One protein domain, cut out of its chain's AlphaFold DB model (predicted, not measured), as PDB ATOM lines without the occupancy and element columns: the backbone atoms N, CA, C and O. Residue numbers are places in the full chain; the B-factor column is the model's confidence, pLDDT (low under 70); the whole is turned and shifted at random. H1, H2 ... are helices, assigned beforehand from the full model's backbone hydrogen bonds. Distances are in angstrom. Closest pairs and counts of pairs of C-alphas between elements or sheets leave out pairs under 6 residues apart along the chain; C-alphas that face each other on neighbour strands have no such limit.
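AT A GLANCE: This is residues 9 to 73 of the 84 residues of an uncharacterized protein of Modestobacter marinus (UniProt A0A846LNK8). What shape does the domain have? It is an open, extended string of three short helices, with no helix touching another: H2 runs back beside part of the link before it in a loose fold-back, while residues 9 to 22, with H1, stick out at one end and much of the stretch from residue 55 to 70, with most of H3, at the other. What is it made of? The printed part has 65 residues with three named helices, in the order H1, H2, H3, and no named strand; the class is all helix, with 28 of the 65 residues, under half, in named elements. How is the whole spread out? It is extended, with a radius of gyration of the C-alphas of 18.7 A, and flat, with spans of 51 by 40 by 17 A.

HOW THE PARTS SIT: Where does the longest helix stand? H2, residues 38 to 48, is apart from H1, residues 9 to 18, and from H3, residues 65 to 71. How do H1 and H3 stand to each other? They are apart too, with no C-alpha of the one within 8 A of the other. Which stretches stand free? They are residues 9 to 22, of which 9 to 18 belong to H1, residues 55 to 62, and residues 64 to 70, of which 65 to 70 belong to H3. What do the helices' backbones show? In H2 and H3 every O i to N i+4 pair is within hydrogen-bond range, and in H1 5 of 6 are.

IN THESE COORDINATES: Where is H2 found? It has 11 residues, from Glu 38 with its C-alpha at (-26.212, -31.499, 6.477) to Ala 48, 15.4 A from first to last C-alpha. Where is H1? It has 10 residues, begins at Ala 9 with its C-alpha at (-27.498, 17.147, -6.252), ends at Thr 18 and is 14.7 A long from first to last C-alpha. Where is H3? It has 7 residues, from Glu 65 to Gln 71, whose C-alpha is at (-55.888, -1.710, -0.419), and it is 10.3 A long from first to last C-alpha.

THE WHOLE: How large is it? The two C-alphas farthest apart in the domain are those of Glu 35 and Ala 73, at 53.1 A. How are the helices joined? H1 to H2 is a long link of 19 residues, H2 to H3 a long link of 16, and the printed part has no cut. Where is the model's confidence low? The mean pLDDT of the printed part is 71.4, and 29 residues are under 70: residues 17 to 29, 49 to 62 and 72 to 73.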
ATOM      1  N   ALA A   9     -27.286  17.711  -7.581       89.50
ATOM      2  CA  ALA A   9     -27.498  17.147  -6.252       89.50
ATOM      3  C   ALA A   9     -28.269  15.821  -6.328       89.50
ATOM      4  O   ALA A   9     -27.805  14.827  -5.770       89.50
ATOM      5  N   ASP A  10     -29.352  15.775  -7.110       87.44
ATOM      6  CA  ASP A  10     -30.140  14.552  -7.315       87.44
ATOM      7  C   ASP A  10     -29.274  13.445  -7.920       87.44
ATOM      8  O   ASP A  10     -29.285  12.302  -7.472       87.44
ATOM      9  N   ARG A  11     -28.437  13.783  -8.909       85.06
ATOM     10  CA  ARG A  11     -27.514  12.814  -9.513       85.06
ATOM     11  C   ARG A  11     -26.472  12.291  -8.522       85.06
ATOM     12  O   ARG A  11     -26.122  11.118  -8.608       85.06
ATOM     13  N   LEU A  12     -25.989  13.119  -7.594       86.44
ATOM     14  CA  LEU A  12     -25.041  12.699  -6.558       86.44
ATOM     15  C   LEU A  12     -25.695  11.771  -5.524       86.44
ATOM     16  O   LEU A  12     -25.090  10.776  -5.130       86.44
ATOM     17  N   GLU A  13     -26.918  12.073  -5.088       80.88
ATOM     18  CA  GLU A  13     -27.673  11.211  -4.170       80.88
ATOM     19  C   GLU A  13     -27.998   9.860  -4.808       80.88
ATOM     20  O   GLU A  13     -27.776   8.819  -4.192       80.88
ATOM     21  N   GLN A  14     -28.398   9.859  -6.081       80.94
ATOM     22  CA  GLN A  14     -28.668   8.625  -6.819       80.94
ATOM     23  C   GLN A  14     -27.413   7.763  -7.015       80.94
ATOM     24  O   GLN A  14     -27.498   6.539  -6.986       80.94
ATOM     25  N   GLN A  15     -26.239   8.381  -7.176       77.94
ATOM     26  CA  GLN A  15     -24.964   7.655  -7.219       77.94
ATOM     27  C   GLN A  15     -24.587   7.065  -5.855       77.94
ATOM     28  O   GLN A  15     -24.046   5.969  -5.799       77.94
ATOM     29  N   ARG A  16     -24.904   7.746  -4.746       73.38
ATOM     30  CA  ARG A  16     -24.653   7.214  -3.396       73.38
ATOM     31  C   ARG A  16     -25.570   6.046  -3.040       73.38
ATOM     32  O   ARG A  16     -25.141   5.147  -2.325       73.38
ATOM     33  N   SER A  17     -26.809   6.047  -3.530       65.25
ATOM     34  CA  SER A  17     -27.763   4.954  -3.294       65.25
ATOM     35  C   SER A  17     -27.393   3.655  -4.016       65.25
ATOM     36  O   SER A  17     -27.794   2.587  -3.566       65.25
ATOM     37  N   THR A  18     -26.616   3.711  -5.105       60.25
ATOM     38  CA  THR A  18     -26.178   2.515  -5.849       60.25
ATOM     39  C   THR A  18     -24.855   1.920  -5.358       60.25
ATOM     40  O   THR A  18     -24.521   0.807  -5.756       60.25
ATOM     41  N   ASP A  19     -24.132   2.605  -4.463       56.66
ATOM     42  CA  ASP A  19     -22.944   2.061  -3.778       56.66
ATOM     43  C   ASP A  19     -23.304   1.059  -2.666       56.66
ATOM     44  O   ASP A  19     -22.443   0.329  -2.167       56.66
ATOM     45  N   ALA A  20     -24.581   0.981  -2.280       57.97
ATOM     46  CA  ALA A  20     -25.067  -0.136  -1.492       57.97
ATOM     47  C   ALA A  20     -25.106  -1.360  -2.410       57.97
ATOM     48  O   ALA A  20     -26.018  -1.515  -3.221       57.97
ATOM     49  N   THR A  21     -24.089  -2.216  -2.283       60.28
ATOM     50  CA  THR A  21     -24.151  -3.604  -2.750       60.28
ATOM     51  C   THR A  21     -25.517  -4.134  -2.325       60.28
ATOM     52  O   THR A  21     -25.805  -4.189  -1.128       60.28
ATOM     53  N   GLY A  22     -26.396  -4.381  -3.300       60.59
ATOM     54  CA  GLY A  22     -27.714  -4.945  -3.033       60.59
ATOM     55  C   GLY A  22     -27.569  -6.231  -2.214       60.59
ATOM     56  O   GLY A  22     -26.469  -6.787  -2.156       60.59
ATOM     57  N   PRO A  23     -28.636  -6.706  -1.550       60.91
ATOM     58  CA  PRO A  23     -28.568  -8.008  -0.891       60.91
ATOM     59  C   PRO A  23     -28.034  -9.036  -1.898       60.91
ATOM     60  O   PRO A  23     -28.510  -9.050  -3.035       60.91
ATOM     61  N   GLU A  24     -27.030  -9.827  -1.498       57.28
ATOM     62  CA  GLU A  24     -26.504 -10.909  -2.340       57.28
ATOM     63  C   GLU A  24     -27.691 -11.711  -2.870       57.28
ATOM     64  O   GLU A  24     -28.581 -12.116  -2.109       57.28
ATOM     65  N   LEU A  25     -27.744 -11.880  -4.192       59.12
ATOM     66  CA  LEU A  25     -28.781 -12.704  -4.796       59.12
ATOM     67  C   LEU A  25     -28.625 -14.131  -4.256       59.12
ATOM     68  O   LEU A  25     -27.520 -14.571  -3.954       59.12
ATOM     69  N   ALA A  26     -29.720 -14.884  -4.145       57.19
ATOM     70  CA  ALA A  26     -29.669 -16.237  -3.576       57.19
ATOM     71  C   ALA A  26     -28.664 -17.173  -4.296       57.19
ATOM     72  O   ALA A  26     -28.117 -18.070  -3.662       57.19
ATOM     73  N   ASP A  27     -28.384 -16.926  -5.583       57.84
ATOM     74  CA  ASP A  27     -27.384 -17.645  -6.398       57.84
ATOM     75  C   ASP A  27     -25.929 -17.167  -6.191       57.84
ATOM     76  O   ASP A  27     -24.993 -17.803  -6.676       57.84
ATOM     77  N   GLU A  28     -25.716 -16.056  -5.487       60.97
ATOM     78  CA  GLU A  28     -24.393 -15.500  -5.164       60.97
ATOM     79  C   GLU A  28     -23.883 -15.986  -3.796       60.97
ATOM     80  O   GLU A  28     -22.688 -15.886  -3.505       60.97
ATOM     81  N   VAL A  29     -24.759 -16.587  -2.983       66.94
ATOM     82  CA  VAL A  29     -24.396 -17.152  -1.680       66.94
ATOM     83  C   VAL A  29     -23.529 -18.390  -1.885       66.94
ATOM     84  O   VAL A  29     -23.937 -19.391  -2.478       66.94
ATOM     85  N   THR A  30     -22.307 -18.340  -1.357       75.12
ATOM     86  CA  THR A  30     -21.384 -19.478  -1.410       75.12
ATOM     87  C   THR A  30     -21.989 -20.672  -0.661       75.12
ATOM     88  O   THR A  30     -22.375 -20.519   0.501       75.12
ATOM     89  N   PRO A  31     -22.062 -21.869  -1.275       73.56
ATOM     90  CA  PRO A  31     -22.603 -23.039  -0.601       73.56
ATOM     91  C   PRO A  31     -21.740 -23.421   0.612       73.56
ATOM     92  O   PRO A  31     -20.516 -23.244   0.578       73.56
ATOM     93  N   PRO A  32     -22.346 -23.978   1.675       79.62
ATOM     94  CA  PRO A  32     -21.594 -24.465   2.825       79.62
ATOM     95  C   PRO A  32     -20.593 -25.554   2.406       79.62
ATOM     96  O   PRO A  32     -20.851 -26.348   1.497       79.62
ATOM     97  N   GLY A  33     -19.428 -25.570   3.060       83.31
ATOM     98  CA  GLY A  33     -18.344 -26.506   2.760       83.31
ATOM     99  C   GLY A  33     -18.722 -27.974   3.018       83.31
ATOM    100  O   GLY A  33     -19.607 -28.253   3.828       83.31
ATOM    101  N   PRO A  34     -18.046 -28.940   2.366       81.75
ATOM    102  CA  PRO A  34     -18.354 -30.373   2.481       81.75
ATOM    103  C   PRO A  34     -18.143 -30.957   3.890       81.75
ATOM    104  O   PRO A  34     -18.596 -32.061   4.179       81.75
ATOM    105  N   GLU A  35     -17.431 -30.244   4.759       91.38
ATOM    106  CA  GLU A  35     -17.222 -30.574   6.169       91.38
ATOM    107  C   GLU A  35     -18.372 -30.153   7.096       91.38
ATOM    108  O   GLU A  35     -18.379 -30.545   8.265       91.38
ATOM    109  N   VAL A  36     -19.331 -29.365   6.604       86.94
ATOM    110  CA  VAL A  36     -20.485 -28.907   7.384       86.94
ATOM    111  C   VAL A  36     -21.530 -30.029   7.444       86.94
ATOM    112  O   VAL A  36     -21.926 -30.546   6.397       86.94
ATOM    113  N   PRO A  37     -22.004 -30.427   8.639       91.75
ATOM    114  CA  PRO A  37     -23.114 -31.365   8.758       91.75
ATOM    115  C   PRO A  37     -24.343 -30.890   7.975       91.75
ATOM    116  O   PRO A  37     -24.670 -29.708   7.979       91.75
ATOM    117  N   GLU A  38     -25.062 -31.819   7.340       86.12
ATOM    118  CA  GLU A  38     -26.212 -31.499   6.477       86.12
ATOM    119  C   GLU A  38     -27.261 -30.617   7.178       86.12
ATOM    120  O   GLU A  38     -27.766 -29.665   6.590       86.12
ATOM    121  N   ALA A  39     -27.543 -30.888   8.456       88.81
ATOM    122  CA  ALA A  39     -28.485 -30.091   9.244       88.81
ATOM    123  C   ALA A  39     -28.021 -28.633   9.414       88.81
ATOM    124  O   ALA A  39     -28.811 -27.709   9.222       88.81
ATOM    125  N   ASP A  40     -26.734 -28.431   9.700       88.44
ATOM    126  CA  ASP A  40     -26.133 -27.110   9.903       88.44
ATOM    127  C   ASP A  40     -26.021 -26.341   8.575       88.44
ATOM    128  O   ASP A  40     -26.109 -25.115   8.540       88.44
ATOM    129  N   ALA A  41     -25.834 -27.052   7.460       86.12
ATOM    130  CA  ALA A  41     -25.833 -26.475   6.118       86.12
ATOM    131  C   ALA A  41     -27.217 -25.918   5.742       86.12
ATOM    132  O   ALA A  41     -27.316 -24.795   5.246       86.12
ATOM    133  N   VAL A  42     -28.285 -26.669   6.033       82.81
ATOM    134  CA  VAL A  42     -29.672 -26.239   5.794       82.81
ATOM    135  C   VAL A  42     -30.034 -25.033   6.662       82.81
ATOM    136  O   VAL A  42     -30.596 -24.062   6.159       82.81
ATOM    137  N   GLU A  43     -29.686 -25.052   7.950       84.25
ATOM    138  CA  GLU A  43     -29.959 -23.930   8.855       84.25
ATOM    139  C   GLU A  43     -29.229 -22.649   8.427       84.25
ATOM    140  O   GLU A  43     -29.826 -21.569   8.420       84.25
ATOM    141  N   GLN A  44     -27.968 -22.757   8.001       83.75
ATOM    142  CA  GLN A  44     -27.211 -21.615   7.486       83.75
ATOM    143  C   GLN A  44     -27.828 -21.046   6.209       83.75
ATOM    144  O   GLN A  44     -27.960 -19.829   6.095       83.75
ATOM    145  N   GLN A  45     -28.267 -21.903   5.287       77.75
ATOM    146  CA  GLN A  45     -28.909 -21.463   4.051       77.75
ATOM    147  C   GLN A  45     -30.237 -20.736   4.328       77.75
ATOM    148  O   GLN A  45     -30.507 -19.695   3.736       77.75
ATOM    149  N   LEU A  46     -31.038 -21.230   5.276       77.25
ATOM    150  CA  LEU A  46     -32.295 -20.590   5.684       77.25
ATOM    151  C   LEU A  46     -32.077 -19.282   6.463       77.25
ATOM    152  O   LEU A  46     -32.904 -18.377   6.386       77.25
ATOM    153  N   SER A  47     -30.972 -19.175   7.204       77.56
ATOM    154  CA  SER A  47     -30.624 -17.978   7.982       77.56
ATOM    155  C   SER A  47     -30.014 -16.869   7.123       77.56
ATOM    156  O   SER A  47     -30.212 -15.689   7.413       77.56
ATOM    157  N   ALA A  48     -29.275 -17.240   6.074       71.88
ATOM    158  CA  ALA A  48     -28.618 -16.310   5.157       71.88
ATOM    159  C   ALA A  48     -29.605 -15.559   4.253       71.88
ATOM    160  O   ALA A  48     -29.262 -14.505   3.724       71.88
ATOM    161  N   THR A  49     -30.831 -16.063   4.089       61.75
ATOM    162  CA  THR A  49     -31.843 -15.419   3.248       61.75
ATOM    163  C   THR A  49     -33.072 -15.047   4.085       61.75
ATOM    164  O   THR A  49     -34.023 -15.834   4.188       61.75
ATOM    165  N   PRO A  50     -33.086 -13.844   4.697       58.41
ATOM    166  CA  PRO A  50     -34.218 -13.379   5.487       58.41
ATOM    167  C   PRO A  50     -35.507 -13.447   4.660       58.41
ATOM    168  O   PRO A  50     -35.592 -12.859   3.587       58.41
ATOM    169  N   GLY A  51     -36.513 -14.173   5.150       57.53
ATOM    170  CA  GLY A  51     -37.822 -14.253   4.493       57.53
ATOM    171  C   GLY A  51     -37.954 -15.306   3.389       57.53
ATOM    172  O   GLY A  51     -38.981 -15.323   2.714       57.53
ATOM    173  N   THR A  52     -36.993 -16.224   3.227       54.16
ATOM    174  CA  THR A  52     -37.141 -17.349   2.284       54.16
ATOM    175  C   THR A  52     -38.066 -18.408   2.863       54.16
ATOM    176  O   THR A  52     -37.657 -19.485   3.289       54.16
ATOM    177  N   SER A  53     -39.363 -18.107   2.891       56.28
ATOM    178  CA  SER A  53     -40.357 -19.165   2.868       56.28
ATOM    179  C   SER A  53     -40.145 -19.924   1.562       56.28
ATOM    180  O   SER A  53     -40.326 -19.355   0.489       56.28
ATOM    181  N   THR A  54     -39.714 -21.182   1.647       56.66
ATOM    182  CA  THR A  54     -39.615 -22.106   0.513       56.66
ATOM    183  C   THR A  54     -40.985 -22.248  -0.131       56.66
ATOM    184  O   THR A  54     -41.835 -23.034   0.283       56.66
ATOM    185  N   GLY A  55     -41.199 -21.402  -1.113       54.44
ATOM    186  CA  GLY A  55     -42.415 -21.243  -1.859       54.44
ATOM    187  C   GLY A  55     -42.144 -20.037  -2.720       54.44
ATOM    188  O   GLY A  55     -42.359 -18.912  -2.280       54.44
ATOM    189  N   LEU A  56     -41.660 -20.273  -3.942       53.72
ATOM    190  CA  LEU A  56     -42.061 -19.391  -5.026       53.72
ATOM    191  C   LEU A  56     -43.588 -19.387  -4.952       53.72
ATOM    192  O   LEU A  56     -44.248 -20.330  -5.388       53.72
ATOM    193  N   ARG A  57     -44.156 -18.381  -4.292       55.22
ATOM    194  CA  ARG A  57     -45.487 -17.968  -4.672       55.22
ATOM    195  C   ARG A  57     -45.290 -17.538  -6.115       55.22
ATOM    196  O   ARG A  57     -44.464 -16.662  -6.369       55.22
ATOM    197  N   ASP A  58     -45.987 -18.197  -7.034       55.66
ATOM    198  CA  ASP A  58     -46.450 -17.556  -8.262       55.66
ATOM    199  C   ASP A  58     -47.257 -16.326  -7.817       55.66
ATOM    200  O   ASP A  58     -48.479 -16.348  -7.737       55.66
ATOM    201  N   ALA A  59     -46.559 -15.305  -7.338       57.84
ATOM    202  CA  ALA A  59     -47.111 -14.007  -7.080       57.84
ATOM    203  C   ALA A  59     -46.873 -13.282  -8.387       57.84
ATOM    204  O   ALA A  59     -45.723 -13.081  -8.792       57.84
ATOM    205  N   ASP A  60     -47.970 -12.962  -9.061       59.62
ATOM    206  CA  ASP A  60     -47.945 -11.870 -10.010       59.62
ATOM    207  C   ASP A  60     -47.242 -10.692  -9.301       59.62
ATOM    208  O   ASP A  60     -47.621 -10.346  -8.176       59.62
ATOM    209  N   PRO A  61     -46.135 -10.154  -9.846       60.38
ATOM    210  CA  PRO A  61     -45.485  -8.994  -9.244       60.38
ATOM    211  C   PRO A  61     -46.420  -7.775  -9.215       60.38
ATOM    212  O   PRO A  61     -46.132  -6.804  -8.513       60.38
ATOM    213  N   GLU A  62     -47.513  -7.817  -9.979       67.94
ATOM    214  CA  GLU A  62     -48.557  -6.810 -10.035       67.94
ATOM    215  C   GLU A  62     -49.738  -7.230  -9.149       67.94
ATOM    216  O   GLU A  62     -50.202  -8.367  -9.189       67.94
ATOM    217  N   ALA A  63     -50.227  -6.292  -8.333       74.62
ATOM    218  CA  ALA A  63     -51.455  -6.485  -7.569       74.62
ATOM    219  C   ALA A  63     -52.617  -6.723  -8.540       74.62
ATOM    220  O   ALA A  63     -52.818  -5.923  -9.463       74.62
ATOM    221  N   ASP A  64     -53.382  -7.793  -8.330       77.69
ATOM    222  CA  ASP A  64     -54.547  -8.049  -9.161       77.69
ATOM    223  C   ASP A  64     -55.685  -7.052  -8.860       77.69
ATOM    224  O   ASP A  64     -55.620  -6.209  -7.955       77.69
ATOM    225  N   GLU A  65     -56.748  -7.086  -9.666       76.06
ATOM    226  CA  GLU A  65     -57.864  -6.148  -9.507       76.06
ATOM    227  C   GLU A  65     -58.558  -6.260  -8.140       76.06
ATOM    228  O   GLU A  65     -59.130  -5.279  -7.662       76.06
ATOM    229  N   TYR A  66     -58.484  -7.421  -7.491       78.31
ATOM    230  CA  TYR A  66     -59.043  -7.651  -6.167       78.31
ATOM    231  C   TYR A  66     -58.090  -7.153  -5.074       78.31
ATOM    232  O   TYR A  66     -58.538  -6.468  -4.152       78.31
ATOM    233  N   ASP A  67     -56.785  -7.366  -5.232       79.31
ATOM    234  CA  ASP A  67     -55.742  -6.850  -4.341       79.31
ATOM    235  C   ASP A  67     -55.755  -5.313  -4.273       79.31
ATOM    236  O   ASP A  67     -55.558  -4.717  -3.209       79.31
ATOM    237  N   VAL A  68     -55.997  -4.632  -5.399       79.44
ATOM    238  CA  VAL A  68     -56.109  -3.163  -5.441       79.44
ATOM    239  C   VAL A  68     -57.356  -2.676  -4.700       79.44
ATOM    240  O   VAL A  68     -57.296  -1.673  -3.983       79.44
ATOM    241  N   LEU A  69     -58.485  -3.375  -4.841       76.38
ATOM    242  CA  LEU A  69     -59.740  -3.013  -4.172       76.38
ATOM    243  C   LEU A  69     -59.643  -3.152  -2.647       76.38
ATOM    244  O   LEU A  69     -60.198  -2.323  -1.924       76.38
ATOM    245  N   GLU A  70     -58.919  -4.151  -2.146       72.75
ATOM    246  CA  GLU A  70     -58.705  -4.337  -0.707       72.75
ATOM    247  C   GLU A  70     -57.794  -3.252  -0.105       72.75
ATOM    248  O   GLU A  70     -58.030  -2.786   1.013       72.75
ATOM    249  N   GLN A  71     -56.808  -2.765  -0.864       74.00
ATOM    250  CA  GLN A  71     -55.888  -1.710  -0.419       74.00
ATOM    251  C   GLN A  71     -56.530  -0.317  -0.368       74.00
ATOM    252  O   GLN A  71     -56.128   0.517   0.444       74.00
ATOM    253  N   GLN A  72     -57.567  -0.067  -1.175       65.75
ATOM    254  CA  GLN A  72     -58.308   1.201  -1.153       65.75
ATOM    255  C   GLN A  72     -59.053   1.447   0.168       65.75
ATOM    256  O   GLN A  72     -59.403   2.586   0.464       65.75
ATOM    257  N   ALA A  73     -59.294   0.407   0.969       67.06
ATOM    258  CA  ALA A  73     -60.070   0.510   2.202       67.06
ATOM    259  C   ALA A  73     -59.222   0.700   3.476       67.06
ATOM    260  O   ALA A  73     -59.794   0.893   4.549       67.06
TER     261      ALA A  73